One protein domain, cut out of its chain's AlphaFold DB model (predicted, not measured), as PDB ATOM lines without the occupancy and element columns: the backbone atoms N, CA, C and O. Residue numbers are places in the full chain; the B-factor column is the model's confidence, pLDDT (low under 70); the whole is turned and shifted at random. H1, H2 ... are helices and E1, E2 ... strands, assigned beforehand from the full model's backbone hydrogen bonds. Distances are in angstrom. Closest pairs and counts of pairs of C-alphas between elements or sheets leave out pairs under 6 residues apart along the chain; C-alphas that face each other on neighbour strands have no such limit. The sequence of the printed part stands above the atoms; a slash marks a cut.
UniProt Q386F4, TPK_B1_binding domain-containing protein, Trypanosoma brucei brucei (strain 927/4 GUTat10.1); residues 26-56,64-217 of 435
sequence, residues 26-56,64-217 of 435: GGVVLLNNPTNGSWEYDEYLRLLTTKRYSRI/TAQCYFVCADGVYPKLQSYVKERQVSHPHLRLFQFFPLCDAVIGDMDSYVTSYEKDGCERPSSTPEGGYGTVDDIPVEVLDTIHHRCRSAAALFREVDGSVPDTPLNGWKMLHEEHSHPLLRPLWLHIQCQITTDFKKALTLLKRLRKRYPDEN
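Overview. This is residues 26 to 56 and 64 to 217 of the 435 residues of the protein "TPK_B1_binding domain-containing protein" of Trypanosoma brucei brucei (strain 927/4 GUTat10.1) (UniProt Q386F4). A short sheet of four parallel strands, E1 E2 E3 E4 in order, stands between helices, with H1 and H2 over one face and H6 over the other. The long helix H4 crosses the beginnings of E2, E3 and E4; H3 and H5 lie farther out, and the long link of residues 108 to 139 wraps round the E4 edge. The printed part has 185 residues, with seven named helices and four named strands in the order E1 H1 E2 H2 H3 E3 H4 H5 E4 H6 H7, of mixed class. It is compact, with a radius of gyration of the C-alphas of 16.0 A and spans of 48 by 37 by 27 A.

Arrangement. E1, residues 26 to 30, and E4, residues 187 to 190, are the edge strands; E2, residues 68 to 72, and E3, residues 104 to 107, are inner. N 28 and O 68 are 2.8 A apart, N 106 and O 71 2.9 A, and N 105 and O 187 2.8 A, within hydrogen-bond range. With helices on both faces there are three layers: H1, residues 38 to 53, and H2, residues 75 to 86, on one face, and H6, residues 198 to 212, on the opposite face. H6 is over E2 at a height over the sheet of 7.9 A, along the strands at 22 degrees on the local plane. H1 has a height of 9.8 A; H2 stands up from the sheet at 45 degrees. E2, H2, H3, residues 91 to 97, and E3 form a strand-helix-strand unit, parallel neighbours joined through helices, with a right-handed crossover; E3, H4, residues 140 to 160, H5, residues 169 to 178, and E4 form another. H4 only grazes the sheet with residues 142 to 151. It touches H1 about perpendicular at 82 degrees, closest at the C-alphas of Arg 52 and Ala 154, 5.0 A. H2 and H3, a helical hairpin, only just touch, with 3 pairs of C-alphas within 8 A. H5 is apart from H4. H7, residues 214 to 217, is not on the sheet. Every O i to N i+4 pair is within hydrogen-bond range in H1, H2, H4, H5 and H6; H3 has 0 of 3, but 4 of 4 O i to N i+3 pairs, and H7 is too short.

Along the chain. E1 begins at C-alpha 26 (-20.078, -12.069, 29.299). H4 is 30.4 A long, ending at C-alpha 160 (-31.398, -7.890, 48.385); H1 and H6 are each 20.9 A long.

Size, cuts and confidence. The C-alphas farthest apart, of Asp 166 and Ile 195, are 48.1 A apart. Residues 57 to 63 are not printed; C-alphas 56 and 64 are 9.3 A apart across the cut. The link E3 to H4 is long. pLDDT is under 70 in residues 54 to 56, 64, 113, 161 to 165 and 179 to 183.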
ATOM      1  N   GLY A  26     -19.619 -10.700  29.035       94.66
ATOM      2  CA  GLY A  26     -20.078 -12.069  29.299       94.66
ATOM      3  C   GLY A  26     -19.098 -12.885  30.148       94.66
ATOM      4  O   GLY A  26     -19.411 -13.996  30.574       94.66
ATOM      5  N   GLY A  27     -17.902 -12.355  30.409       97.27
ATOM      6  CA  GLY A  27     -16.942 -12.984  31.307       97.27
ATOM      7  C   GLY A  27     -15.918 -12.002  31.861       97.27
ATOM      8  O   GLY A  27     -15.467 -11.096  31.158       97.27
ATOM      9  N   VAL A  28     -15.523 -12.208  33.111       98.44
ATOM     10  CA  VAL A  28     -14.436 -11.483  33.767       98.44
ATOM     11  C   VAL A  28     -13.465 -12.497  34.353       98.44
ATOM     12  O   VAL A  28     -13.869 -13.390  35.094       98.44
ATOM     13  N   VAL A  29     -12.185 -12.358  34.022       98.65
ATOM     14  CA  VAL A  29     -11.110 -13.193  34.555       98.65
ATOM     15  C   VAL A  29     -10.185 -12.330  35.401       98.65
ATOM     16  O   VAL A  29      -9.635 -11.358  34.892       98.65
ATOM     17  N   LEU A  30      -9.979 -12.681  36.669       98.64
ATOM     18  CA  LEU A  30      -8.909 -12.102  37.483       98.64
ATOM     19  C   LEU A  30      -7.670 -12.988  37.368       98.64
ATOM     20  O   LEU A  30      -7.700 -14.151  37.768       98.64
ATOM     21  N   LEU A  31      -6.594 -12.448  36.806       97.74
ATOM     22  CA  LEU A  31      -5.339 -13.166  36.605       97.74
ATOM     23  C   LEU A  31      -4.453 -13.088  37.845       97.74
ATOM     24  O   LEU A  31      -4.435 -12.074  38.538       97.74
ATOM     25  N   ASN A  32      -3.696 -14.150  38.124       95.29
ATOM     26  CA  ASN A  32      -2.751 -14.182  39.236       95.29
ATOM     27  C   ASN A  32      -1.445 -13.492  38.852       95.29
ATOM     28  O   ASN A  32      -0.502 -14.113  38.367       95.29
ATOM     29  N   ASN A  33      -1.406 -12.184  39.079       94.24
ATOM     30  CA  ASN A  33      -0.228 -11.375  38.829       94.24
ATOM     31  C   ASN A  33       0.365 -10.876  40.159       94.24
ATOM     32  O   ASN A  33      -0.386 -10.387  41.011       94.24
ATOM     33  N   PRO A  34       1.689 -10.993  40.380       92.89
ATOM     34  CA  PRO A  34       2.335 -10.495  41.593       92.89
ATOM     35  C   PRO A  34       2.167  -8.987  41.820       92.89
ATOM     36  O   PRO A  34       2.238  -8.560  42.968       92.89
ATOM     37  N   THR A  35       1.927  -8.188  40.775       94.86
ATOM     38  CA  THR A  35       1.724  -6.736  40.910       94.86
ATOM     39  C   THR A  35       0.268  -6.320  41.037       94.86
ATOM     40  O   THR A  35       0.009  -5.120  41.053       94.86
ATOM     41  N   ASN A  36      -0.682  -7.260  41.112       97.01
ATOM     42  CA  ASN A  36      -2.075  -6.905  41.379       97.01
ATOM     43  C   ASN A  36      -2.155  -6.112  42.687       97.01
ATOM     44  O   ASN A  36      -1.870  -6.640  43.767       97.01
ATOM     45  N   GLY A  37      -2.539  -4.846  42.566       95.73
ATOM     46  CA  GLY A  37      -2.715  -3.928  43.675       95.73
ATOM     47  C   GLY A  37      -4.188  -3.718  43.995       95.73
ATOM     48  O   GLY A  37      -5.070  -4.444  43.535       95.73
ATOM     49  N   SER A  38      -4.467  -2.676  44.778       96.38
ATOM     50  CA  SER A  38      -5.843  -2.297  45.107       96.38
ATOM     51  C   SER A  38      -6.681  -2.025  43.865       96.38
ATOM     52  O   SER A  38      -7.849  -2.384  43.842       96.38
ATOM     53  N   TRP A  39      -6.086  -1.446  42.819       96.31
ATOM     54  CA  TRP A  39      -6.822  -1.100  41.612       96.31
ATOM     55  C   TRP A  39      -7.378  -2.325  40.883       96.31
ATOM     56  O   TRP A  39      -8.549  -2.321  40.523       96.31
ATOM     57  N   GLU A  40      -6.582  -3.380  40.682       97.96
ATOM     58  CA  GLU A  40      -7.049  -4.583  39.984       97.96
ATOM     59  C   GLU A  40      -8.187  -5.262  40.752       97.96
ATOM     60  O   GLU A  40      -9.181  -5.679  40.154       97.96
ATOM     61  N   TYR A  41      -8.079  -5.330  42.082       97.98
ATOM     62  CA  TYR A  41      -9.141  -5.885  42.915       97.98
ATOM     63  C   TYR A  41     -10.382  -4.989  42.937       97.98
ATOM     64  O   TYR A  41     -11.490  -5.502  42.802       97.98
ATOM     65  N   ASP A  42     -10.219  -3.670  43.054       96.53
ATOM     66  CA  ASP A  42     -11.328  -2.713  43.027       96.53
ATOM     67  C   ASP A  42     -12.053  -2.746  41.676       96.53
ATOM     68  O   ASP A  42     -13.281  -2.760  41.644       96.53
ATOM     69  N   GLU A  43     -11.328  -2.828  40.559       96.79
ATOM     70  CA  GLU A  43     -11.913  -2.916  39.219       96.79
ATOM     71  C   GLU A  43     -12.655  -4.243  39.014       96.79
ATOM     72  O   GLU A  43     -13.773  -4.261  38.493       96.79
ATOM     73  N   TYR A  44     -12.081  -5.358  39.474       98.13
ATOM     74  CA  TYR A  44     -12.751  -6.655  39.444       98.13
ATOM     75  C   TYR A  44     -14.034  -6.655  40.291       98.13
ATOM     76  O   TYR A  44     -15.091  -7.078  39.817       98.13
ATOM     77  N   LEU A  45     -13.973  -6.141  41.524       96.53
ATOM     78  CA  LEU A  45     -15.126  -6.037  42.424       96.53
ATOM     79  C   LEU A  45     -16.176  -5.056  41.900       96.53
ATOM     80  O   LEU A  45     -17.373  -5.302  42.067       96.53
ATOM     81  N   ARG A  46     -15.756  -3.974  41.234       94.46
ATOM     82  CA  ARG A  46     -16.656  -3.048  40.545       94.46
ATOM     83  C   ARG A  46     -17.419  -3.783  39.456       94.46
ATOM     84  O   ARG A  46     -18.639  -3.725  39.469       94.46
ATOM     85  N   LEU A  47     -16.743  -4.517  38.570       95.38
ATOM     86  CA  LEU A  47     -17.405  -5.306  37.523       95.38
ATOM     87  C   LEU A  47     -18.341  -6.368  38.114       95.38
ATOM     88  O   LEU A  47     -19.463  -6.521  37.635       95.38
ATOM     89  N   LEU A  48     -17.910  -7.063  39.171       94.79
ATOM     90  CA  LEU A  48     -18.725  -8.044  39.893       94.79
ATOM     91  C   LEU A  48     -20.007  -7.415  40.430       94.79
ATOM     92  O   LEU A  48     -21.099  -7.935  40.203       94.79
ATOM     93  N   THR A  49     -19.869  -6.264  41.082       90.91
ATOM     94  CA  THR A  49     -20.994  -5.501  41.611       90.91
ATOM     95  C   THR A  49     -21.871  -5.008  40.469       90.91
ATOM     96  O   THR A  49     -23.042  -5.337  40.442       90.91
ATOM     97  N   THR A  50     -21.333  -4.322  39.462       89.11
ATOM     98  CA  THR A  50     -22.107  -3.828  38.317       89.11
ATOM     99  C   THR A  50     -22.900  -4.951  37.644       89.11
ATOM    100  O   THR A  50     -24.093  -4.797  37.407       89.11
ATOM    101  N   LYS A  51     -22.296  -6.116  37.386       89.90
ATOM    102  CA  LYS A  51     -22.975  -7.215  36.681       89.90
ATOM    103  C   LYS A  51     -23.981  -7.979  37.531       89.90
ATOM    104  O   LYS A  51     -24.954  -8.481  36.973       89.90
ATOM    105  N   ARG A  52     -23.767  -8.094  38.844       87.48
ATOM    106  CA  ARG A  52     -24.679  -8.836  39.733       87.48
ATOM    107  C   ARG A  52     -25.719  -7.947  40.411       87.48
ATOM    108  O   ARG A  52     -26.800  -8.427  40.721       87.48
ATOM    109  N   TYR A  53     -25.405  -6.669  40.596       79.65
ATOM    110  CA  TYR A  53     -26.152  -5.690  41.389       79.65
ATOM    111  C   TYR A  53     -26.785  -4.565  40.545       79.65
ATOM    112  O   TYR A  53     -27.247  -3.565  41.085       79.65
ATOM    113  N   SER A  54     -26.797  -4.674  39.211       68.94
ATOM    114  CA  SER A  54     -27.427  -3.655  38.358       68.94
ATOM    115  C   SER A  54     -28.903  -3.461  38.720       68.94
ATOM    116  O   SER A  54     -29.720  -4.346  38.476       68.94
ATOM    117  N   ARG A  55     -29.235  -2.260  39.216       66.17
ATOM    118  CA  ARG A  55     -30.586  -1.763  39.556       66.17
ATOM    119  C   ARG A  55     -31.525  -1.604  38.358       66.17
ATOM    120  O   ARG A  55     -32.466  -0.813  38.418       66.17
ATOM    121  N   ILE A  56     -31.247  -2.270  37.240       64.89
ATOM    122  CA  ILE A  56     -32.085  -2.140  36.050       64.89
ATOM    123  C   ILE A  56     -33.482  -2.618  36.460       64.89
ATOM    124  O   ILE A  56     -33.618  -3.766  36.895       64.89
ATOM    125  N   THR A  64     -30.086  -9.219  30.388       66.81
ATOM    126  CA  THR A  64     -28.674  -8.879  30.566       66.81
ATOM    127  C   THR A  64     -27.897 -10.176  30.397       66.81
ATOM    128  O   THR A  64     -28.156 -11.157  31.095       66.81
ATOM    129  N   ALA A  65     -27.017 -10.216  29.395       79.38
ATOM    130  CA  ALA A  65     -26.259 -11.415  29.082       79.38
ATOM    131  C   ALA A  65     -25.560 -11.920  30.350       79.38
ATOM    132  O   ALA A  65     -24.958 -11.127  31.091       79.38
ATOM    133  N   GLN A  66     -25.676 -13.224  30.606       90.82
ATOM    134  CA  GLN A  66     -25.076 -13.851  31.772       90.82
ATOM    135  C   GLN A  66     -23.568 -13.590  31.752       90.82
ATOM    136  O   GLN A  66     -22.902 -13.770  30.733       90.82
ATOM    137  N   CYS A  67     -23.032 -13.156  32.890       95.17
ATOM    138  CA  CYS A  67     -21.611 -12.886  33.043       95.17
ATOM    139  C   CYS A  67     -21.016 -13.808  34.093       95.17
ATOM    140  O   CYS A  67     -21.514 -13.869  35.218       95.17
ATOM    141  N   TYR A  68     -19.954 -14.509  33.708       97.39
ATOM    142  CA  TYR A  68     -19.221 -15.409  34.587       97.39
ATOM    143  C   TYR A  68     -17.963 -14.738  35.124       97.39
ATOM    144  O   TYR A  68     -17.228 -14.082  34.386       97.39
ATOM    145  N   PHE A  69     -17.681 -14.964  36.396       98.24
ATOM    146  CA  PHE A  69     -16.506 -14.454  37.083       98.24
ATOM    147  C   PHE A  69     -15.566 -15.610  37.402       98.24
ATOM    148  O   PHE A  69     -15.950 -16.560  38.082       98.24
ATOM    149  N   VAL A  70     -14.336 -15.551  36.904       98.56
ATOM    150  CA  VAL A  70     -13.343 -16.618  37.062       98.56
ATOM    151  C   VAL A  70     -12.073 -16.039  37.664       98.56
ATOM    152  O   VAL A  70     -11.556 -15.028  37.196       98.56
ATOM    153  N   CYS A  71     -11.537 -16.690  38.686       98.37
ATOM    154  CA  CYS A  71     -10.208 -16.382  39.197       98.37
ATOM    155  C   CYS A  71      -9.218 -17.427  38.685       98.37
ATOM    156  O   CYS A  71      -9.485 -18.626  38.783       98.37
ATOM    157  N   ALA A  72      -8.068 -16.980  38.181       96.85
ATOM    158  CA  ALA A  72      -6.904 -17.850  38.072       96.85
ATOM    159  C   ALA A  72      -6.503 -18.338  39.478       96.85
ATOM    160  O   ALA A  72      -6.773 -17.675  40.486       96.85
ATOM    161  N   ASP A  73      -5.882 -19.500  39.581       90.53
ATOM    162  CA  ASP A  73      -5.411 -20.021  40.857       90.53
ATOM    163  C   ASP A  73      -4.374 -19.087  41.511       90.53
ATOM    164  O   ASP A  73      -3.722 -18.263  40.876       90.53
ATOM    165  N   GLY A  74      -4.298 -19.113  42.842       91.92
ATOM    166  CA  GLY A  74      -3.413 -18.247  43.631       91.92
ATOM    167  C   GLY A  74      -3.874 -16.787  43.791       91.92
ATOM    168  O   GLY A  74      -3.518 -16.157  44.790       91.92
ATOM    169  N   VAL A  75      -4.709 -16.236  42.896       95.65
ATOM    170  CA  VAL A  75      -5.250 -14.868  43.074       95.65
ATOM    171  C   VAL A  75      -6.452 -14.824  44.013       95.65
ATOM    172  O   VAL A  75      -6.673 -13.823  44.691       95.65
ATOM    173  N   TYR A  76      -7.223 -15.910  44.080       96.41
ATOM    174  CA  TYR A  76      -8.458 -15.942  44.859       96.41
ATOM    175  C   TYR A  76      -8.237 -15.712  46.371       96.41
ATOM    176  O   TYR A  76      -8.898 -14.829  46.923       96.41
ATOM    177  N   PRO A  77      -7.261 -16.367  47.042       94.53
ATOM    178  CA  PRO A  77      -6.979 -16.087  48.456       94.53
ATOM    179  C   PRO A  77      -6.514 -14.640  48.703       94.53
ATOM    180  O   PRO A  77      -6.820 -14.036  49.737       94.53
ATOM    181  N   LYS A  78      -5.804 -14.039  47.734       95.76
ATOM    182  CA  LYS A  78      -5.383 -12.628  47.795       95.76
ATOM    183  C   LYS A  78      -6.586 -11.691  47.696       95.76
ATOM    184  O   LYS A  78      -6.694 -10.769  48.499       95.76
ATOM    185  N   LEU A  79      -7.518 -11.964  46.779       97.17
ATOM    186  CA  LEU A  79      -8.770 -11.215  46.651       97.17
ATOM    187  C   LEU A  79      -9.615 -11.310  47.932       97.17
ATOM    188  O   LEU A  79     -10.118 -10.297  48.410       97.17
ATOM    189  N   GLN A  80      -9.735 -12.499  48.528       95.71
ATOM    190  CA  GLN A  80     -10.432 -12.672  49.808       95.71
ATOM    191  C   GLN A  80      -9.795 -11.848  50.929       95.71
ATOM    192  O   GLN A  80     -10.495 -11.159  51.674       95.71
ATOM    193  N   SER A  81      -8.465 -11.893  51.026       95.42
ATOM    194  CA  SER A  81      -7.707 -11.119  52.014       95.42
ATOM    195  C   SER A  81      -7.923  -9.616  51.822       95.42
ATOM    196  O   SER A  81      -8.232  -8.915  52.786       95.42
ATOM    197  N   TYR A  82      -7.865  -9.146  50.573       97.15
ATOM    198  CA  TYR A  82      -8.122  -7.754  50.205       97.15
ATOM    199  C   TYR A  82      -9.529  -7.296  50.608       97.15
ATOM    200  O   TYR A  82      -9.694  -6.264  51.256       97.15
ATOM    201  N   VAL A  83     -10.554  -8.088  50.283       96.50
ATOM    202  CA  VAL A  83     -11.949  -7.787  50.633       96.50
ATOM    203  C   VAL A  83     -12.126  -7.719  52.149       96.50
ATOM    204  O   VAL A  83     -12.740  -6.778  52.649       96.50
ATOM    205  N   LYS A  84     -11.558  -8.671  52.897       94.96
ATOM    206  CA  LYS A  84     -11.633  -8.699  54.365       94.96
ATOM    207  C   LYS A  84     -11.007  -7.455  55.000       94.96
ATOM    208  O   LYS A  84     -11.570  -6.907  55.944       94.96
ATOM    209  N   GLU A  85      -9.870  -7.001  54.480       96.11
ATOM    210  CA  GLU A  85      -9.220  -5.768  54.930       96.11
ATOM    211  C   GLU A  85     -10.071  -4.531  54.595       96.11
ATOM    212  O   GLU A  85     -10.343  -3.692  55.457       96.11
ATOM    213  N   ARG A  86     -10.573  -4.442  53.356       95.48
ATOM    214  CA  ARG A  86     -11.341  -3.285  52.871       95.48
ATOM    215  C   ARG A  86     -12.746  -3.175  53.454       95.48
ATOM    216  O   ARG A  86     -13.276  -2.069  53.508       95.48
ATOM    217  N   GLN A  87     -13.336  -4.257  53.957       91.93
ATOM    218  CA  GLN A  87     -14.645  -4.252  54.631       91.93
ATOM    219  C   GLN A  87     -14.724  -3.326  55.854       91.93
ATOM    220  O   GLN A  87     -15.826  -2.936  56.259       91.93
ATOM    221  N   VAL A  88     -13.578  -2.980  56.450       90.11
ATOM    222  CA  VAL A  88     -13.503  -2.023  57.562       90.11
ATOM    223  C   VAL A  88     -13.843  -0.609  57.084       90.11
ATOM    224  O   VAL A  88     -14.620   0.082  57.737       90.11
ATOM    225  N   SER A  89     -13.305  -0.199  55.932       91.08
ATOM    226  CA  SER A  89     -13.483   1.142  55.359       91.08
ATOM    227  C   SER A  89     -14.615   1.235  54.331       91.08
ATOM    228  O   SER A  89     -15.138   2.319  54.100       91.08
ATOM    229  N   HIS A  90     -15.034   0.110  53.750       89.45
ATOM    230  CA  HIS A  90     -16.038   0.038  52.688       89.45
ATOM    231  C   HIS A  90     -17.154  -0.946  53.082       89.45
ATOM    232  O   HIS A  90     -17.112  -2.119  52.703       89.45
ATOM    233  N   PRO A  91     -18.176  -0.502  53.845       84.19
ATOM    234  CA  PRO A  91     -19.215  -1.382  54.384       84.19
ATOM    235  C   PRO A  91     -19.992  -2.171  53.327       84.19
ATOM    236  O   PRO A  91     -20.415  -3.288  53.609       84.19
ATOM    237  N   HIS A  92     -20.138  -1.640  52.110       82.78
ATOM    238  CA  HIS A  92     -20.799  -2.348  51.014       82.78
ATOM    239  C   HIS A  92     -20.071  -3.650  50.640       82.78
ATOM    240  O   HIS A  92     -20.722  -4.607  50.247       82.78
ATOM    241  N   LEU A  93     -18.751  -3.762  50.855       89.50
ATOM    242  CA  LEU A  93     -18.007  -5.004  50.609       89.50
ATOM    243  C   LEU A  93     -18.352  -6.127  51.598       89.50
ATOM    244  O   LEU A  93     -17.939  -7.270  51.397       89.50
ATOM    245  N   ARG A  94     -19.097  -5.841  52.676       84.77
ATOM    246  CA  ARG A  94     -19.545  -6.864  53.637       84.77
ATOM    247  C   ARG A  94     -20.491  -7.870  53.000       84.77
ATOM    248  O   ARG A  94     -20.538  -9.003  53.463       84.77
ATOM    249  N   LEU A  95     -21.168  -7.501  51.913       83.61
ATOM    250  CA  LEU A  95     -21.989  -8.433  51.143       83.61
ATOM    251  C   LEU A  95     -21.169  -9.646  50.660       83.61
ATOM    252  O   LEU A  95     -21.669 -10.765  50.632       83.61
ATOM    253  N   PHE A  96     -19.872  -9.470  50.384       88.73
ATOM    254  CA  PHE A  96     -19.000 -10.551  49.913       88.73
ATOM    255  C   PHE A  96     -18.573 -11.523  51.024       88.73
ATOM    256  O   PHE A  96     -17.834 -12.464  50.762       88.73
ATOM    257  N   GLN A  97     -19.036 -11.327  52.267       83.77
ATOM    258  CA  GLN A  97     -18.995 -12.381  53.291       83.77
ATOM    259  C   GLN A  97     -20.028 -13.479  53.015       83.77
ATOM    260  O   GLN A  97     -19.884 -14.588  53.519       83.77
ATOM    261  N   PHE A  98     -21.061 -13.160  52.234       82.24
ATOM    262  CA  PHE A  98     -22.227 -14.009  52.005       82.24
ATOM    263  C   PHE A  98     -22.354 -14.436  50.542       82.24
ATOM    264  O   PHE A  98     -22.944 -15.472  50.247       82.24
ATOM    265  N   PHE A  99     -21.771 -13.658  49.629       87.62
ATOM    266  CA  PHE A  99     -21.784 -13.934  48.198       87.62
ATOM    267  C   PHE A  99     -20.418 -14.371  47.666       87.62
ATOM    268  O   PHE A  99     -19.391 -13.834  48.092       87.62
ATOM    269  N   PRO A 100     -20.390 -15.274  46.668       92.18
ATOM    270  CA  PRO A 100     -19.148 -15.698  46.053       92.18
ATOM    271  C   PRO A 100     -18.473 -14.535  45.329       92.18
ATOM    272  O   PRO A 100     -19.098 -13.846  44.521       92.18
ATOM    273  N   LEU A 101     -17.166 -14.392  45.546       95.57
ATOM    274  CA  LEU A 101     -16.306 -13.449  44.819       95.57
ATOM    275  C   LEU A 101     -16.020 -13.875  43.364       95.57
ATOM    276  O   LEU A 101     -15.544 -13.072  42.564       95.57
ATOM    277  N   CYS A 102     -16.297 -15.127  43.008       97.25
ATOM    278  CA  CYS A 102     -16.229 -15.654  41.645       97.25
ATOM    279  C   CYS A 102     -17.113 -16.904  41.521       97.25
ATOM    280  O   CYS A 102     -17.562 -17.452  42.520       97.25
ATOM    281  N   ASP A 103     -17.367 -17.362  40.302       97.50
ATOM    282  CA  ASP A 103     -18.103 -18.601  40.032       97.50
ATOM    283  C   ASP A 103     -17.177 -19.826  40.036       97.50
ATOM    284  O   ASP A 103     -17.568 -20.919  40.453       97.50
ATOM    285  N   ALA A 104     -15.929 -19.632  39.605       97.98
ATOM    286  CA  ALA A 104     -14.910 -20.670  39.594       97.98
ATOM    287  C   ALA A 104     -13.509 -20.113  39.876       97.98
ATOM    288  O   ALA A 104     -13.165 -18.993  39.488       97.98
ATOM    289  N   VAL A 105     -12.688 -20.943  40.513       97.71
ATOM    290  CA  VAL A 105     -11.236 -20.794  40.609       97.71
ATOM    291  C   VAL A 105     -10.620 -21.897  39.758       97.71
ATOM    292  O   VAL A 105     -10.931 -23.068  39.965       97.71
ATOM    293  N   ILE A 106      -9.779 -21.544  38.789       97.80
ATOM    294  CA  ILE A 106      -9.214 -22.496  37.826       97.80
ATOM    295  C   ILE A 106      -7.718 -22.272  37.646       97.80
ATOM    296  O   ILE A 106      -7.262 -21.137  37.568       97.80
ATOM    297  N   GLY A 107      -6.978 -23.365  37.530       94.93
ATOM    298  CA  GLY A 107      -5.541 -23.357  37.299       94.93
ATOM    299  C   GLY A 107      -4.953 -24.744  37.497       94.93
ATOM    300  O   GLY A 107      -5.695 -25.714  37.681       94.93
ATOM    301  N   ASP A 108      -3.635 -24.857  37.434       90.09
ATOM    302  CA  ASP A 108      -2.945 -26.102  37.799       90.09
ATOM    303  C   ASP A 108      -2.627 -26.231  39.289       90.09
ATOM    304  O   ASP A 108      -2.212 -27.300  39.729       90.09
ATOM    305  N   MET A 109      -2.942 -25.201  40.073       86.70
ATOM    306  CA  MET A 109      -2.912 -25.218  41.532       86.70
ATOM    307  C   MET A 109      -1.504 -25.256  42.120       86.70
ATOM    308  O   MET A 109      -1.367 -25.407  43.336       86.70
ATOM    309  N   ASP A 110      -0.466 -25.043  41.306       85.38
ATOM    310  CA  ASP A 110       0.913 -24.902  41.781       85.38
ATOM    311  C   ASP A 110       1.123 -23.613  42.599       85.38
ATOM    312  O   ASP A 110       2.001 -23.524  43.461       85.38
ATOM    313  N   SER A 111       0.243 -22.637  42.376       77.06
ATOM    314  CA  SER A 111       0.255 -21.312  42.984       77.06
ATOM    315  C   SER A 111      -0.622 -21.232  44.239       77.06
ATOM    316  O   SER A 111      -0.725 -20.175  44.874       77.06
ATOM    317  N   TYR A 112      -1.272 -22.337  44.610       73.12
ATOM    318  CA  TYR A 112      -2.189 -22.418  45.739       73.12
ATOM    319  C   TYR A 112      -1.435 -22.837  47.015       73.12
ATOM    320  O   TYR A 112      -1.074 -23.993  47.206       73.12
ATOM    321  N   VAL A 113      -1.164 -21.871  47.900       67.96
ATOM    322  CA  VAL A 113      -0.374 -22.095  49.134       67.96
ATOM    323  C   VAL A 113      -1.222 -22.706  50.262       67.96
ATOM    324  O   VAL A 113      -0.714 -23.333  51.191       67.96
ATOM    325  N   THR A 114      -2.533 -22.496  50.203       72.45
ATOM    326  CA  THR A 114      -3.539 -22.913  51.186       72.45
ATOM    327  C   THR A 114      -4.287 -24.161  50.709       72.45
ATOM    328  O   THR A 114      -4.123 -24.602  49.581       72.45
ATOM    329  N   SER A 115      -5.099 -24.792  51.563       79.86
ATOM    330  CA  SER A 115      -6.050 -25.798  51.067       79.86
ATOM    331  C   SER A 115      -7.291 -25.086  50.529       79.86
ATOM    332  O   SER A 115      -7.770 -24.149  51.161       79.86
ATOM    333  N   TYR A 116      -7.856 -25.558  49.412       82.81
ATOM    334  CA  TYR A 116      -9.077 -24.984  48.813       82.81
ATOM    335  C   TYR A 116     -10.236 -24.854  49.818       82.81
ATOM    336  O   TYR A 116     -11.033 -23.923  49.746       82.81
ATOM    337  N   GLU A 117     -10.294 -25.756  50.802       84.62
ATOM    338  CA  GLU A 117     -11.282 -25.742  51.882       84.62
ATOM    339  C   GLU A 117     -11.132 -24.525  52.802       84.62
ATOM    340  O   GLU A 117     -12.134 -23.958  53.236       84.62
ATOM    341  N   LYS A 118      -9.893 -24.099  53.086       87.48
ATOM    342  CA  LYS A 118      -9.614 -22.917  53.919       87.48
ATOM    343  C   LYS A 118     -10.016 -21.626  53.224       87.48
ATOM    344  O   LYS A 118     -10.457 -20.698  53.895       87.48
ATOM    345  N   ASP A 119      -9.925 -21.605  51.902       86.66
ATOM    346  CA  ASP A 119     -10.348 -20.474  51.080       86.66
ATOM    347  C   ASP A 119     -11.851 -20.529  50.767       86.66
ATOM    348  O   ASP A 119     -12.365 -19.732  49.991       86.66
ATOM    349  N   GLY A 120     -12.600 -21.467  51.354       89.15
ATOM    350  CA  GLY A 120     -14.046 -21.562  51.161       89.15
ATOM    351  C   GLY A 120     -14.456 -21.952  49.740       89.15
ATOM    352  O   GLY A 120     -15.612 -21.751  49.370       89.15
ATOM    353  N   CYS A 121     -13.541 -22.514  48.951       92.92
ATOM    354  CA  CYS A 121     -13.866 -23.099  47.659       92.92
ATOM    355  C   CYS A 121     -14.411 -24.522  47.837       92.92
ATOM    356  O   CYS A 121     -14.162 -25.193  48.841       92.92
ATOM    357  N   GLU A 122     -15.139 -25.007  46.836       94.10
ATOM    358  CA  GLU A 122     -15.647 -26.376  46.802       94.10
ATOM    359  C   GLU A 122     -15.009 -27.156  45.659       94.10
ATOM    360  O   GLU A 122     -15.035 -26.726  44.508       94.10
ATOM    361  N   ARG A 123     -14.470 -28.336  45.963       94.35
ATOM    362  CA  ARG A 123     -13.991 -29.271  44.947       94.35
ATOM    363  C   ARG A 123     -15.178 -30.094  44.427       94.35
ATOM    364  O   ARG A 123     -15.796 -30.789  45.235       94.35
ATOM    365  N   PRO A 124     -15.488 -30.077  43.116       95.64
ATOM    366  CA  PRO A 124     -16.527 -30.943  42.564       95.64
ATOM    367  C   PRO A 124     -16.239 -32.415  42.878       95.64
ATOM    368  O   PRO A 124     -15.095 -32.855  42.741       95.64
ATOM    369  N   SER A 125     -17.265 -33.188  43.238       94.66
ATOM    370  CA  SER A 125     -17.127 -34.613  43.587       94.66
ATOM    371  C   SER A 125     -16.601 -35.477  42.437       94.66
ATOM    372  O   SER A 125     -15.989 -36.514  42.673       94.66
ATOM    373  N   SER A 126     -16.800 -35.033  41.196       95.40
ATOM    374  CA  SER A 126     -16.283 -35.660  39.978       95.40
ATOM    375  C   SER A 126     -14.811 -35.353  39.687       95.40
ATOM    376  O   SER A 126     -14.267 -35.875  38.716       95.40
ATOM    377  N   THR A 127     -14.153 -34.514  40.494       95.36
ATOM    378  CA  THR A 127     -12.753 -34.135  40.267       95.36
ATOM    379  C   THR A 127     -11.836 -35.316  40.594       95.36
ATOM    380  O   THR A 127     -11.789 -35.712  41.762       95.36
ATOM    381  N   PRO A 128     -11.052 -35.845  39.631       95.46
ATOM    382  CA  PRO A 128     -10.101 -36.925  39.897       95.46
ATOM    383  C   PRO A 128      -9.095 -36.533  40.984       95.46
ATOM    384  O   PRO A 128      -8.863 -35.342  41.197       95.46
ATOM    385  N   GLU A 129      -8.464 -37.502  41.657       91.12
ATOM    386  CA  GLU A 129      -7.548 -37.245  42.786       91.12
ATOM    387  C   GLU A 129      -6.442 -36.237  42.423       91.12
ATOM    388  O   GLU A 129      -6.177 -35.315  43.195       91.12
ATOM    389  N   GLY A 130      -5.917 -36.318  41.198       91.71
ATOM    390  CA  GLY A 130      -4.934 -35.378  40.664       91.71
ATOM    391  C   GLY A 130      -5.497 -34.176  39.895       91.71
ATOM    392  O   GLY A 130      -4.698 -33.446  39.332       91.71
ATOM    393  N   GLY A 131      -6.811 -33.971  39.796       95.36
ATOM    394  CA  GLY A 131      -7.415 -32.958  38.914       95.36
ATOM    395  C   GLY A 131      -7.769 -33.480  37.514       95.36
ATOM    396  O   GLY A 131      -7.535 -34.641  37.186       95.36
ATOM    397  N   TYR A 132      -8.386 -32.624  36.700       97.65
ATOM    398  CA  TYR A 132      -8.733 -32.918  35.305       97.65
ATOM    399  C   TYR A 132      -7.495 -32.804  34.412       97.65
ATOM    400  O   TYR A 132      -6.641 -31.960  34.669       97.65
ATOM    401  N   GLY A 133      -7.390 -33.603  33.345       96.48
ATOM    402  CA  GLY A 133      -6.256 -33.513  32.416       96.48
ATOM    403  C   GLY A 133      -6.192 -32.141  31.744       96.48
ATOM    404  O   GLY A 133      -5.194 -31.430  31.829       96.48
ATOM    405  N   THR A 134      -7.299 -31.738  31.135       97.36
ATOM    406  CA  THR A 134      -7.510 -30.465  30.447       97.36
ATOM    407  C   THR A 134      -8.844 -29.848  30.857       97.36
ATOM    408  O   THR A 134      -9.666 -30.464  31.538       97.36
ATOM    409  N   VAL A 135      -9.098 -28.616  30.412       97.87
ATOM    410  CA  VAL A 135     -10.405 -27.982  30.621       97.87
ATOM    411  C   VAL A 135     -11.519 -28.727  29.895       97.87
ATOM    412  O   VAL A 135     -12.645 -28.697  30.376       97.87
ATOM    413  N   ASP A 136     -11.241 -29.414  28.785       97.84
ATOM    414  CA  ASP A 136     -12.241 -30.193  28.046       97.84
ATOM    415  C   ASP A 136     -12.692 -31.450  28.805       97.84
ATOM    416  O   ASP A 136     -13.831 -31.883  28.638       97.84
ATOM    417  N   ASP A 137     -11.859 -31.952  29.720       97.98
ATOM    418  CA  ASP A 137     -12.164 -33.118  30.556       97.98
ATOM    419  C   ASP A 137     -13.109 -32.794  31.728       97.98
ATOM    420  O   ASP A 137     -13.586 -33.705  32.403       97.98
ATOM    421  N   ILE A 138     -13.409 -31.512  31.984       98.46
ATOM    422  CA  ILE A 138     -14.385 -31.122  33.012       98.46
ATOM    423  C   ILE A 138     -15.781 -31.638  32.597       98.46
ATOM    424  O   ILE A 138     -16.257 -31.268  31.514       98.46
ATOM    425  N   PRO A 139     -16.468 -32.440  33.432       98.26
ATOM    426  CA  PRO A 139     -17.789 -32.974  33.111       98.26
ATOM    427  C   PRO A 139     -18.843 -31.881  32.925       98.26
ATOM    428  O   PRO A 139     -18.760 -30.800  33.516       98.26
ATOM    429  N   VAL A 140     -19.865 -32.165  32.116       98.19
ATOM    430  CA  VAL A 140     -20.942 -31.203  31.830       98.19
ATOM    431  C   VAL A 140     -21.710 -30.848  33.102       98.19
ATOM    432  O   VAL A 140     -22.072 -29.697  33.289       98.19
ATOM    433  N   GLU A 141     -21.860 -31.784  34.030       97.96
ATOM    434  CA  GLU A 141     -22.546 -31.587  35.309       97.96
ATOM    435  C   GLU A 141     -21.841 -30.530  36.177       97.96
ATOM    436  O   GLU A 141     -22.482 -29.794  36.930       97.96
ATOM    437  N   VAL A 142     -20.515 -30.408  36.046       98.10
ATOM    438  CA  VAL A 142     -19.738 -29.357  36.717       98.10
ATOM    439  C   VAL A 142     -20.008 -28.005  36.062       98.10
ATOM    440  O   VAL A 142     -20.211 -27.026  36.774       98.10
ATOM    441  N   LEU A 143     -20.077 -27.942  34.727       98.23
ATOM    442  CA  LEU A 143     -20.465 -26.715  34.015       98.23
ATOM    443  C   LEU A 143     -21.880 -26.277  34.395       98.23
ATOM    444  O   LEU A 143     -22.109 -25.096  34.656       98.23
ATOM    445  N   ASP A 144     -22.799 -27.236  34.482       97.27
ATOM    446  CA  ASP A 144     -24.181 -27.001  34.874       97.27
ATOM    447  C   ASP A 144     -24.263 -26.502  36.327       97.27
ATOM    448  O   ASP A 144     -25.027 -25.584  36.635       97.27
ATOM    449  N   THR A 145     -23.391 -27.009  37.204       96.45
ATOM    450  CA  THR A 145     -23.241 -26.501  38.572       96.45
ATOM    451  C   THR A 145     -22.741 -25.056  38.587       96.45
ATOM    452  O   THR A 145     -23.366 -24.219  39.234       96.45
ATOM    453  N   ILE A 146     -21.662 -24.722  37.865       96.99
ATOM    454  CA  ILE A 146     -21.135 -23.342  37.782       96.99
ATOM    455  C   ILE A 146     -22.233 -22.388  37.309       96.99
ATOM    456  O   ILE A 146     -22.458 -21.339  37.910       96.99
ATOM    457  N   HIS A 147     -22.939 -22.775  36.250       96.09
ATOM    458  CA  HIS A 147     -24.007 -21.979  35.673       96.09
ATOM    459  C   HIS A 147     -25.154 -21.740  36.658       96.09
ATOM    460  O   HIS A 147     -25.555 -20.595  36.876       96.09
ATOM    461  N   HIS A 148     -25.640 -22.799  37.309       94.07
ATOM    462  CA  HIS A 148     -26.694 -22.681  38.307       94.07
ATOM    463  C   HIS A 148     -26.271 -21.779  39.475       94.07
ATOM    464  O   HIS A 148     -27.032 -20.895  39.861       94.07
ATOM    465  N   ARG A 149     -25.045 -21.931  39.994       92.62
ATOM    466  CA  ARG A 149     -24.524 -21.078  41.077       92.62
ATOM    467  C   ARG A 149     -24.423 -19.617  40.660       92.62
ATOM    468  O   ARG A 149     -24.816 -18.744  41.428       92.62
ATOM    469  N   CYS A 150     -23.959 -19.356  39.441       93.60
ATOM    470  CA  CYS A 150     -23.865 -18.011  38.887       93.60
ATOM    471  C   CYS A 150     -25.248 -17.337  38.813       93.60
ATOM    472  O   CYS A 150     -25.429 -16.216  39.295       93.60
ATOM    473  N   ARG A 151     -26.253 -18.055  38.290       91.48
ATOM    474  CA  ARG A 151     -27.644 -17.583  38.229       91.48
ATOM    475  C   ARG A 151     -28.250 -17.364  39.611       91.48
ATOM    476  O   ARG A 151     -28.883 -16.334  39.827       91.48
ATOM    477  N   SER A 152     -28.051 -18.305  40.531       89.79
ATOM    478  CA  SER A 152     -28.548 -18.213  41.906       89.79
ATOM    479  C   SER A 152     -27.910 -17.042  42.647       89.79
ATOM    480  O   SER A 152     -28.625 -16.258  43.261       89.79
ATOM    481  N   ALA A 153     -26.595 -16.842  42.516       88.27
ATOM    482  CA  ALA A 153     -25.918 -15.676  43.071       88.27
ATOM    483  C   ALA A 153     -26.523 -14.378  42.512       88.27
ATOM    484  O   ALA A 153     -26.924 -13.514  43.285       88.27
ATOM    485  N   ALA A 154     -26.660 -14.253  41.188       87.78
ATOM    486  CA  ALA A 154     -27.255 -13.069  40.562       87.78
ATOM    487  C   ALA A 154     -28.727 -12.840  40.965       87.78
ATOM    488  O   ALA A 154     -29.149 -11.698  41.120       87.78
ATOM    489  N   ALA A 155     -29.518 -13.904  41.134       86.27
ATOM    490  CA  ALA A 155     -30.898 -13.811  41.605       86.27
ATOM    491  C   ALA A 155     -30.969 -13.292  43.044       86.27
ATOM    492  O   ALA A 155     -31.666 -12.311  43.289       86.27
ATOM    493  N   LEU A 156     -30.171 -13.863  43.946       82.97
ATOM    494  CA  LEU A 156     -30.103 -13.421  45.336       82.97
ATOM    495  C   LEU A 156     -29.655 -11.959  45.439       82.97
ATOM    496  O   LEU A 156     -30.262 -11.187  46.170       82.97
ATOM    497  N   PHE A 157     -28.654 -11.537  44.660       81.80
ATOM    498  CA  PHE A 157     -28.239 -10.131  44.619       81.80
ATOM    499  C   PHE A 157     -29.386  -9.173  44.263       81.80
ATOM    500  O   PHE A 157     -29.472  -8.093  44.847       81.80
ATOM    501  N   ARG A 158     -30.275  -9.566  43.340       80.49
ATOM    502  CA  ARG A 158     -31.461  -8.776  42.969       80.49
ATOM    503  C   ARG A 158     -32.523  -8.756  44.065       80.49
ATOM    504  O   ARG A 158     -33.190  -7.743  44.227       80.49
ATOM    505  N   GLU A 159     -32.673  -9.841  44.819       79.42
ATOM    506  CA  GLU A 159     -33.613  -9.901  45.944       79.42
ATOM    507  C   GLU A 159     -33.194  -8.966  47.087       79.42
ATOM    508  O   GLU A 159     -34.051  -8.315  47.685       79.42
ATOM    509  N   VAL A 160     -31.886  -8.817  47.345       73.88
ATOM    510  CA  VAL A 160     -31.398  -7.890  48.385       73.88
ATOM    511  C   VAL A 160     -31.363  -6.422  47.927       73.88
ATOM    512  O   VAL A 160     -31.234  -5.526  48.759       73.88
ATOM    513  N   ASP A 161     -31.499  -6.119  46.630       67.48
ATOM    514  CA  ASP A 161     -31.318  -4.764  46.068       67.48
ATOM    515  C   ASP A 161     -32.192  -3.677  46.732       67.48
ATOM    516  O   ASP A 161     -31.785  -2.517  46.837       67.48
ATOM    517  N   GLY A 162     -33.340  -4.058  47.301       60.45
ATOM    518  CA  GLY A 162     -34.187  -3.148  48.075       60.45
ATOM    519  C   GLY A 162     -33.567  -2.633  49.382       60.45
ATOM    520  O   GLY A 162     -34.090  -1.675  49.947       60.45
ATOM    521  N   SER A 163     -32.483  -3.236  49.881       62.69
ATOM    522  CA  SER A 163     -32.001  -2.983  51.239       62.69
ATOM    523  C   SER A 163     -30.479  -2.813  51.385       62.69
ATOM    524  O   SER A 163     -30.047  -2.320  52.423       62.69
ATOM    525  N   VAL A 164     -29.636  -3.173  50.408       63.65
ATOM    526  CA  VAL A 164     -28.173  -3.359  50.612       63.65
ATOM    527  C   VAL A 164     -27.424  -2.199  51.287       63.65
ATOM    528  O   VAL A 164     -26.723  -2.478  52.264       63.65
ATOM    529  N   PRO A 165     -27.512  -0.930  50.831       64.10
ATOM    530  CA  PRO A 165     -26.707   0.145  51.421       64.10
ATOM    531  C   PRO A 165     -27.076   0.416  52.885       64.10
ATOM    532  O   PRO A 165     -26.212   0.794  53.674       64.10
ATOM    533  N   ASP A 166     -28.338   0.159  53.239       70.39
ATOM    534  CA  ASP A 166     -28.931   0.516  54.527       70.39
ATOM    535  C   ASP A 166     -29.188  -0.702  55.434       70.39
ATOM    536  O   ASP A 166     -29.575  -0.542  56.591       70.39
ATOM    537  N   THR A 167     -28.965  -1.932  54.946       71.22
ATOM    538  CA  THR A 167     -29.217  -3.160  55.715       71.22
ATOM    539  C   THR A 167     -28.195  -3.278  56.843       71.22
ATOM    540  O   THR A 167     -26.993  -3.416  56.577       71.22
ATOM    541  N   PRO A 168     -28.633  -3.288  58.116       75.50
ATOM    542  CA  PRO A 168     -27.742  -3.525  59.243       75.50
ATOM    543  C   PRO A 168     -27.048  -4.885  59.111       75.50
ATOM    544  O   PRO A 168     -27.623  -5.831  58.579       75.50
ATOM    545  N   LEU A 169     -25.844  -5.038  59.676       72.93
ATOM    546  CA  LEU A 169     -25.076  -6.297  59.642       72.93
ATOM    547  C   LEU A 169     -25.897  -7.534  60.067       72.93
ATOM    548  O   LEU A 169     -25.673  -8.629  59.562       72.93
ATOM    549  N   ASN A 170     -26.860  -7.364  60.976       78.56
ATOM    550  CA  ASN A 170     -27.740  -8.446  61.417       78.56
ATOM    551  C   ASN A 170     -28.723  -8.901  60.328       78.56
ATOM    552  O   ASN A 170     -28.975 -10.095  60.230       78.56
ATOM    553  N   GLY A 171     -29.227  -7.989  59.487       77.33
ATOM    554  CA  GLY A 171     -30.078  -8.357  58.350       77.33
ATOM    555  C   GLY A 171     -29.315  -9.215  57.344       77.33
ATOM    556  O   GLY A 171     -29.832 -10.209  56.849       77.33
ATOM    557  N   TRP A 172     -28.032  -8.908  57.148       71.85
ATOM    558  CA  TRP A 172     -27.152  -9.733  56.331       71.85
ATOM    559  C   TRP A 172     -26.871 -11.111  56.921       71.85
ATOM    560  O   TRP A 172     -26.859 -12.092  56.188       71.85
ATOM    561  N   LYS A 173     -26.656 -11.199  58.240       76.06
ATOM    562  CA  LYS A 173     -26.489 -12.492  58.916       76.06
ATOM    563  C   LYS A 173     -27.741 -13.349  58.811       76.06
ATOM    564  O   LYS A 173     -27.596 -14.528  58.538       76.06
ATOM    565  N   MET A 174     -28.930 -12.769  58.975       79.92
ATOM    566  CA  MET A 174     -30.188 -13.500  58.803       79.92
ATOM    567  C   MET A 174     -30.351 -14.002  57.372       79.92
ATOM    568  O   MET A 174     -30.572 -15.190  57.179       79.92
ATOM    569  N   LEU A 175     -30.135 -13.136  56.374       71.61
ATOM    570  CA  LEU A 175     -30.134 -13.549  54.970       71.61
ATOM    571  C   LEU A 175     -29.109 -14.654  54.728       71.61
ATOM    572  O   LEU A 175     -29.413 -15.632  54.062       71.61
ATOM    573  N   HIS A 176     -27.909 -14.550  55.293       72.42
ATOM    574  CA  HIS A 176     -26.929 -15.614  55.173       72.42
ATOM    575  C   HIS A 176     -27.362 -16.883  55.889       72.42
ATOM    576  O   HIS A 176     -27.172 -17.936  55.322       72.42
ATOM    577  N   GLU A 177     -27.917 -16.846  57.095       79.63
ATOM    578  CA  GLU A 177     -28.389 -18.038  57.813       79.63
ATOM    579  C   GLU A 177     -29.532 -18.728  57.056       79.63
ATOM    580  O   GLU A 177     -29.516 -19.950  56.912       79.63
ATOM    581  N   GLU A 178     -30.450 -17.951  56.478       77.08
ATOM    582  CA  GLU A 178     -31.516 -18.435  55.591       77.08
ATOM    583  C   GLU A 178     -30.958 -19.035  54.291       77.08
ATOM    584  O   GLU A 178     -31.461 -20.047  53.806       77.08
ATOM    585  N   HIS A 179     -29.878 -18.455  53.757       68.82
ATOM    586  CA  HIS A 179     -29.261 -18.843  52.486       68.82
ATOM    587  C   HIS A 179     -27.885 -19.500  52.648       68.82
ATOM    588  O   HIS A 179     -27.125 -19.538  51.679       68.82
ATOM    589  N   SER A 180     -27.555 -20.070  53.818       63.36
ATOM    590  CA  SER A 180     -26.245 -20.688  54.154       63.36
ATOM    591  C   SER A 180     -26.012 -21.989  53.382       63.36
ATOM    592  O   SER A 180     -25.273 -22.884  53.798       63.36
ATOM    593  N   HIS A 181     -26.678 -22.127  52.243       64.10
ATOM    594  CA  HIS A 181     -26.547 -23.233  51.351       64.10
ATOM    595  C   HIS A 181     -25.107 -23.305  50.827       64.10
ATOM    596  O   HIS A 181     -24.558 -22.307  50.352       64.10
ATOM    597  N   PRO A 182     -24.513 -24.511  50.789       64.23
ATOM    598  CA  PRO A 182     -23.236 -24.753  50.110       64.23
ATOM    599  C   PRO A 182     -23.227 -24.318  48.626       64.23
ATOM    600  O   PRO A 182     -22.167 -24.214  48.020       64.23
ATOM    601  N   LEU A 183     -24.394 -23.982  48.062       67.62
ATOM    602  CA  LEU A 183     -24.620 -23.515  46.695       67.62
ATOM    603  C   LEU A 183     -23.867 -22.232  46.301       67.62
ATOM    604  O   LEU A 183     -23.821 -21.923  45.118       67.62
ATOM    605  N   LEU A 184     -23.280 -21.480  47.232       82.53
ATOM    606  CA  LEU A 184     -22.637 -20.197  46.922       82.53
ATOM    607  C   LEU A 184     -21.108 -20.204  47.006       82.53
ATOM    608  O   LEU A 184     -20.486 -19.156  46.865       82.53
ATOM    609  N   ARG A 185     -20.473 -21.361  47.212       91.01
ATOM    610  CA  ARG A 185     -19.006 -21.453  47.165       91.01
ATOM    611  C   ARG A 185     -18.519 -21.516  45.713       91.01
ATOM    612  O   ARG A 185     -19.144 -22.216  44.913       91.01
ATOM    613  N   PRO A 186     -17.424 -20.832  45.339       95.35
ATOM    614  CA  PRO A 186     -16.842 -21.008  44.011       95.35
ATOM    615  C   PRO A 186     -16.346 -22.442  43.832       95.35
ATOM    616  O   PRO A 186     -15.838 -23.059  44.776       95.35
ATOM    617  N   LEU A 187     -16.465 -22.969  42.613       96.44
ATOM    618  CA  LEU A 187     -15.904 -24.280  42.298       96.44
ATOM    619  C   LEU A 187     -14.396 -24.183  42.078       96.44
ATOM    620  O   LEU A 187     -13.920 -23.353  41.308       96.44
ATOM    621  N   TRP A 188     -13.655 -25.065  42.737       96.22
ATOM    622  CA  TRP A 188     -12.217 -25.227  42.592       96.22
ATOM    623  C   TRP A 188     -11.922 -26.267  41.508       96.22
ATOM    624  O   TRP A 188     -12.199 -27.457  41.674       96.22
ATOM    625  N   LEU A 189     -11.397 -25.808  40.374       97.27
ATOM    626  CA  LEU A 189     -11.199 -26.589  39.154       97.27
ATOM    627  C   LEU A 189      -9.706 -26.798  38.897       97.27
ATOM    628  O   LEU A 189      -9.060 -26.001  38.220       97.27
ATOM    629  N   HIS A 190      -9.158 -27.879  39.444       96.74
ATOM    630  CA  HIS A 190      -7.757 -28.253  39.256       96.74
ATOM    631  C   HIS A 190      -7.530 -28.910  37.892       96.74
ATOM    632  O   HIS A 190      -8.139 -29.942  37.597       96.74
ATOM    633  N   ILE A 191      -6.655 -28.315  37.081       97.28
ATOM    634  CA  ILE A 191      -6.312 -28.744  35.723       97.28
ATOM    635  C   ILE A 191      -4.825 -29.104  35.652       97.28
ATOM    636  O   ILE A 191      -3.975 -28.230  35.736       97.28
ATOM    637  N   GLN A 192      -4.501 -30.369  35.407       94.99
ATOM    638  CA  GLN A 192      -3.125 -30.872  35.365       94.99
ATOM    639  C   GLN A 192      -2.296 -30.328  34.196       94.99
ATOM    640  O   GLN A 192      -1.068 -30.343  34.256       94.99
ATOM    641  N   CYS A 193      -2.936 -29.905  33.101       92.54
ATOM    642  CA  CYS A 193      -2.236 -29.435  31.910       92.54
ATOM    643  C   CYS A 193      -1.373 -28.196  32.201       92.54
ATOM    644  O   CYS A 193      -1.875 -27.077  32.293       92.54
ATOM    645  N   GLN A 194      -0.058 -28.414  32.223       90.43
ATOM    646  CA  GLN A 194       0.981 -27.386  32.361       90.43
ATOM    647  C   GLN A 194       1.322 -26.679  31.036       90.43
ATOM    648  O   GLN A 194       2.064 -25.704  31.012       90.43
ATOM    649  N   ILE A 195       0.812 -27.176  29.902       88.87
ATOM    650  CA  ILE A 195       1.117 -26.614  28.571       88.87
ATOM    651  C   ILE A 195       0.358 -25.297  28.345       88.87
ATOM    652  O   ILE A 195       0.820 -24.418  27.619       88.87
ATOM    653  N   THR A 196      -0.822 -25.155  28.946       91.85
ATOM    654  CA  THR A 196      -1.668 -23.963  28.811       91.85
ATOM    655  C   THR A 196      -1.554 -23.074  30.039       91.85
ATOM    656  O   THR A 196      -1.567 -23.582  31.153       91.85
ATOM    657  N   THR A 197      -1.544 -21.755  29.850       94.04
ATOM    658  CA  THR A 197      -1.623 -20.788  30.958       94.04
ATOM    659  C   THR A 197      -2.996 -20.823  31.633       94.04
ATOM    660  O   THR A 197      -3.995 -21.173  30.995       94.04
ATOM    661  N   ASP A 198      -3.099 -20.371  32.884       95.17
ATOM    662  CA  ASP A 198      -4.393 -20.313  33.591       95.17
ATOM    663  C   ASP A 198      -5.391 -19.388  32.914       95.17
ATOM    664  O   ASP A 198      -6.592 -19.655  32.900       95.17
ATOM    665  N   PHE A 199      -4.899 -18.349  32.237       97.16
ATOM    666  CA  PHE A 199      -5.759 -17.511  31.420       97.16
ATOM    667  C   PHE A 199      -6.389 -18.282  30.253       97.16
ATOM    668  O   PHE A 199      -7.593 -18.167  30.009       97.16
ATOM    669  N   LYS A 200      -5.605 -19.108  29.546       97.21
ATOM    670  CA  LYS A 200      -6.130 -19.969  28.479       97.21
ATOM    671  C   LYS A 200      -7.118 -20.989  29.041       97.21
ATOM    672  O   LYS A 200      -8.159 -21.217  28.418       97.21
ATOM    673  N   LYS A 201      -6.834 -21.559  30.219       97.66
ATOM    674  CA  LYS A 201      -7.754 -22.467  30.919       97.66
ATOM    675  C   LYS A 201      -9.089 -21.761  31.215       97.66
ATOM    676  O   LYS A 201     -10.146 -22.259  30.828       97.66
ATOM    677  N   ALA A 202      -9.046 -20.558  31.789       98.26
ATOM    678  CA  ALA A 202     -10.227 -19.748  32.091       98.26
ATOM    679  C   ALA A 202     -11.050 -19.401  30.839       98.26
ATOM    680  O   ALA A 202     -12.268 -19.579  30.832       98.26
ATOM    681  N   LEU A 203     -10.412 -18.969  29.748       97.98
ATOM    682  CA  LEU A 203     -11.118 -18.673  28.495       97.98
ATOM    683  C   LEU A 203     -11.748 -19.914  27.862       97.98
ATOM    684  O   LEU A 203     -12.866 -19.841  27.353       97.98
ATOM    685  N   THR A 204     -11.070 -21.058  27.939       97.68
ATOM    686  CA  THR A 204     -11.617 -22.333  27.458       97.68
ATOM    687  C   THR A 204     -12.854 -22.725  28.271       97.68
ATOM    688  O   THR A 204     -13.874 -23.102  27.692       97.68
ATOM    689  N   LEU A 205     -12.823 -22.540  29.596       98.39
ATOM    690  CA  LEU A 205     -13.977 -22.770  30.469       98.39
ATOM    691  C   LEU A 205     -15.151 -21.858  30.086       98.39
ATOM    692  O   LEU A 205     -16.266 -22.342  29.882       98.39
ATOM    693  N   LEU A 206     -14.900 -20.555  29.925       97.86
ATOM    694  CA  LEU A 206     -15.916 -19.585  29.508       97.86
ATOM    695  C   LEU A 206     -16.516 -19.949  28.145       97.86
ATOM    696  O   LEU A 206     -17.733 -19.920  27.972       97.86
ATOM    697  N   LYS A 207     -15.691 -20.357  27.178       96.57
ATOM    698  CA  LYS A 207     -16.148 -20.817  25.861       96.57
ATOM    699  C   LYS A 207     -17.050 -22.049  25.969       96.57
ATOM    700  O   LYS A 207     -18.087 -22.096  25.306       96.57
ATOM    701  N   ARG A 208     -16.706 -23.014  26.830       97.78
ATOM    702  CA  ARG A 208     -17.540 -24.199  27.086       97.78
ATOM    703  C   ARG A 208     -18.876 -23.834  27.733       97.78
ATOM    704  O   ARG A 208     -19.908 -24.284  27.237       97.78
ATOM    705  N   LEU A 209     -18.879 -22.976  28.756       97.55
ATOM    706  CA  LEU A 209     -20.108 -22.464  29.383       97.55
ATOM    707  C   LEU A 209     -21.003 -21.756  28.358       97.55
ATOM    708  O   LEU A 209     -22.205 -22.009  28.295       97.55
ATOM    709  N   ARG A 210     -20.417 -20.932  27.483       94.51
ATOM    710  CA  ARG A 210     -21.169 -20.213  26.447       94.51
ATOM    711  C   ARG A 210     -21.768 -21.125  25.389       94.51
ATOM    712  O   ARG A 210     -22.922 -20.951  25.014       94.51
ATOM    713  N   LYS A 211     -21.009 -22.125  24.937       94.82
ATOM    714  CA  LYS A 211     -21.504 -23.143  24.002       94.82
ATOM    715  C   LYS A 211     -22.640 -23.967  24.612       94.82
ATOM    716  O   LYS A 211     -23.552 -24.363  23.893       94.82
ATOM    717  N   ARG A 212     -22.572 -24.239  25.918       96.23
ATOM    718  CA  ARG A 212     -23.583 -25.007  26.652       96.23
ATOM    719  C   ARG A 212     -24.889 -24.229  26.845       96.23
ATOM    720  O   ARG A 212     -25.949 -24.845  26.777       96.23
ATOM    721  N   TYR A 213     -24.801 -22.913  27.044       95.24
ATOM    722  CA  TYR A 213     -25.929 -22.032  27.370       95.24
ATOM    723  C   TYR A 213     -26.074 -20.861  26.383       95.24
ATOM    724  O   TYR A 213     -25.958 -19.706  26.788       95.24
ATOM    725  N   PRO A 214     -26.292 -21.108  25.080       90.38
ATOM    726  CA  PRO A 214     -26.240 -20.057  24.063       90.38
ATOM    727  C   PRO A 214     -27.283 -18.948  24.273       90.38
ATOM    728  O   PRO A 214     -26.954 -17.777  24.090       90.38
ATOM    729  N   ASP A 215     -28.494 -19.300  24.715       84.99
ATOM    730  CA  ASP A 215     -29.619 -18.363  24.857       84.99
ATOM    731  C   ASP A 215     -29.370 -17.291  25.930       84.99
ATOM    732  O   ASP A 215     -29.825 -16.157  25.806       84.99
ATOM    733  N   GLU A 216     -28.584 -17.619  26.956       81.24
ATOM    734  CA  GLU A 216     -28.231 -16.689  28.037       81.24
ATOM    735  C   GLU A 216     -26.979 -15.853  27.719       81.24
ATOM    736  O   GLU A 216     -26.616 -14.942  28.461       81.24
ATOM    737  N   ASN A 217     -26.319 -16.141  26.595       74.14
ATOM    738  CA  ASN A 217     -25.082 -15.501  26.157       74.14
ATOM    739  C   ASN A 217     -25.291 -14.608  24.929       74.14
ATOM    740  O   ASN A 217     -24.400 -14.499  24.075       74.14
TER     741      ASN A 217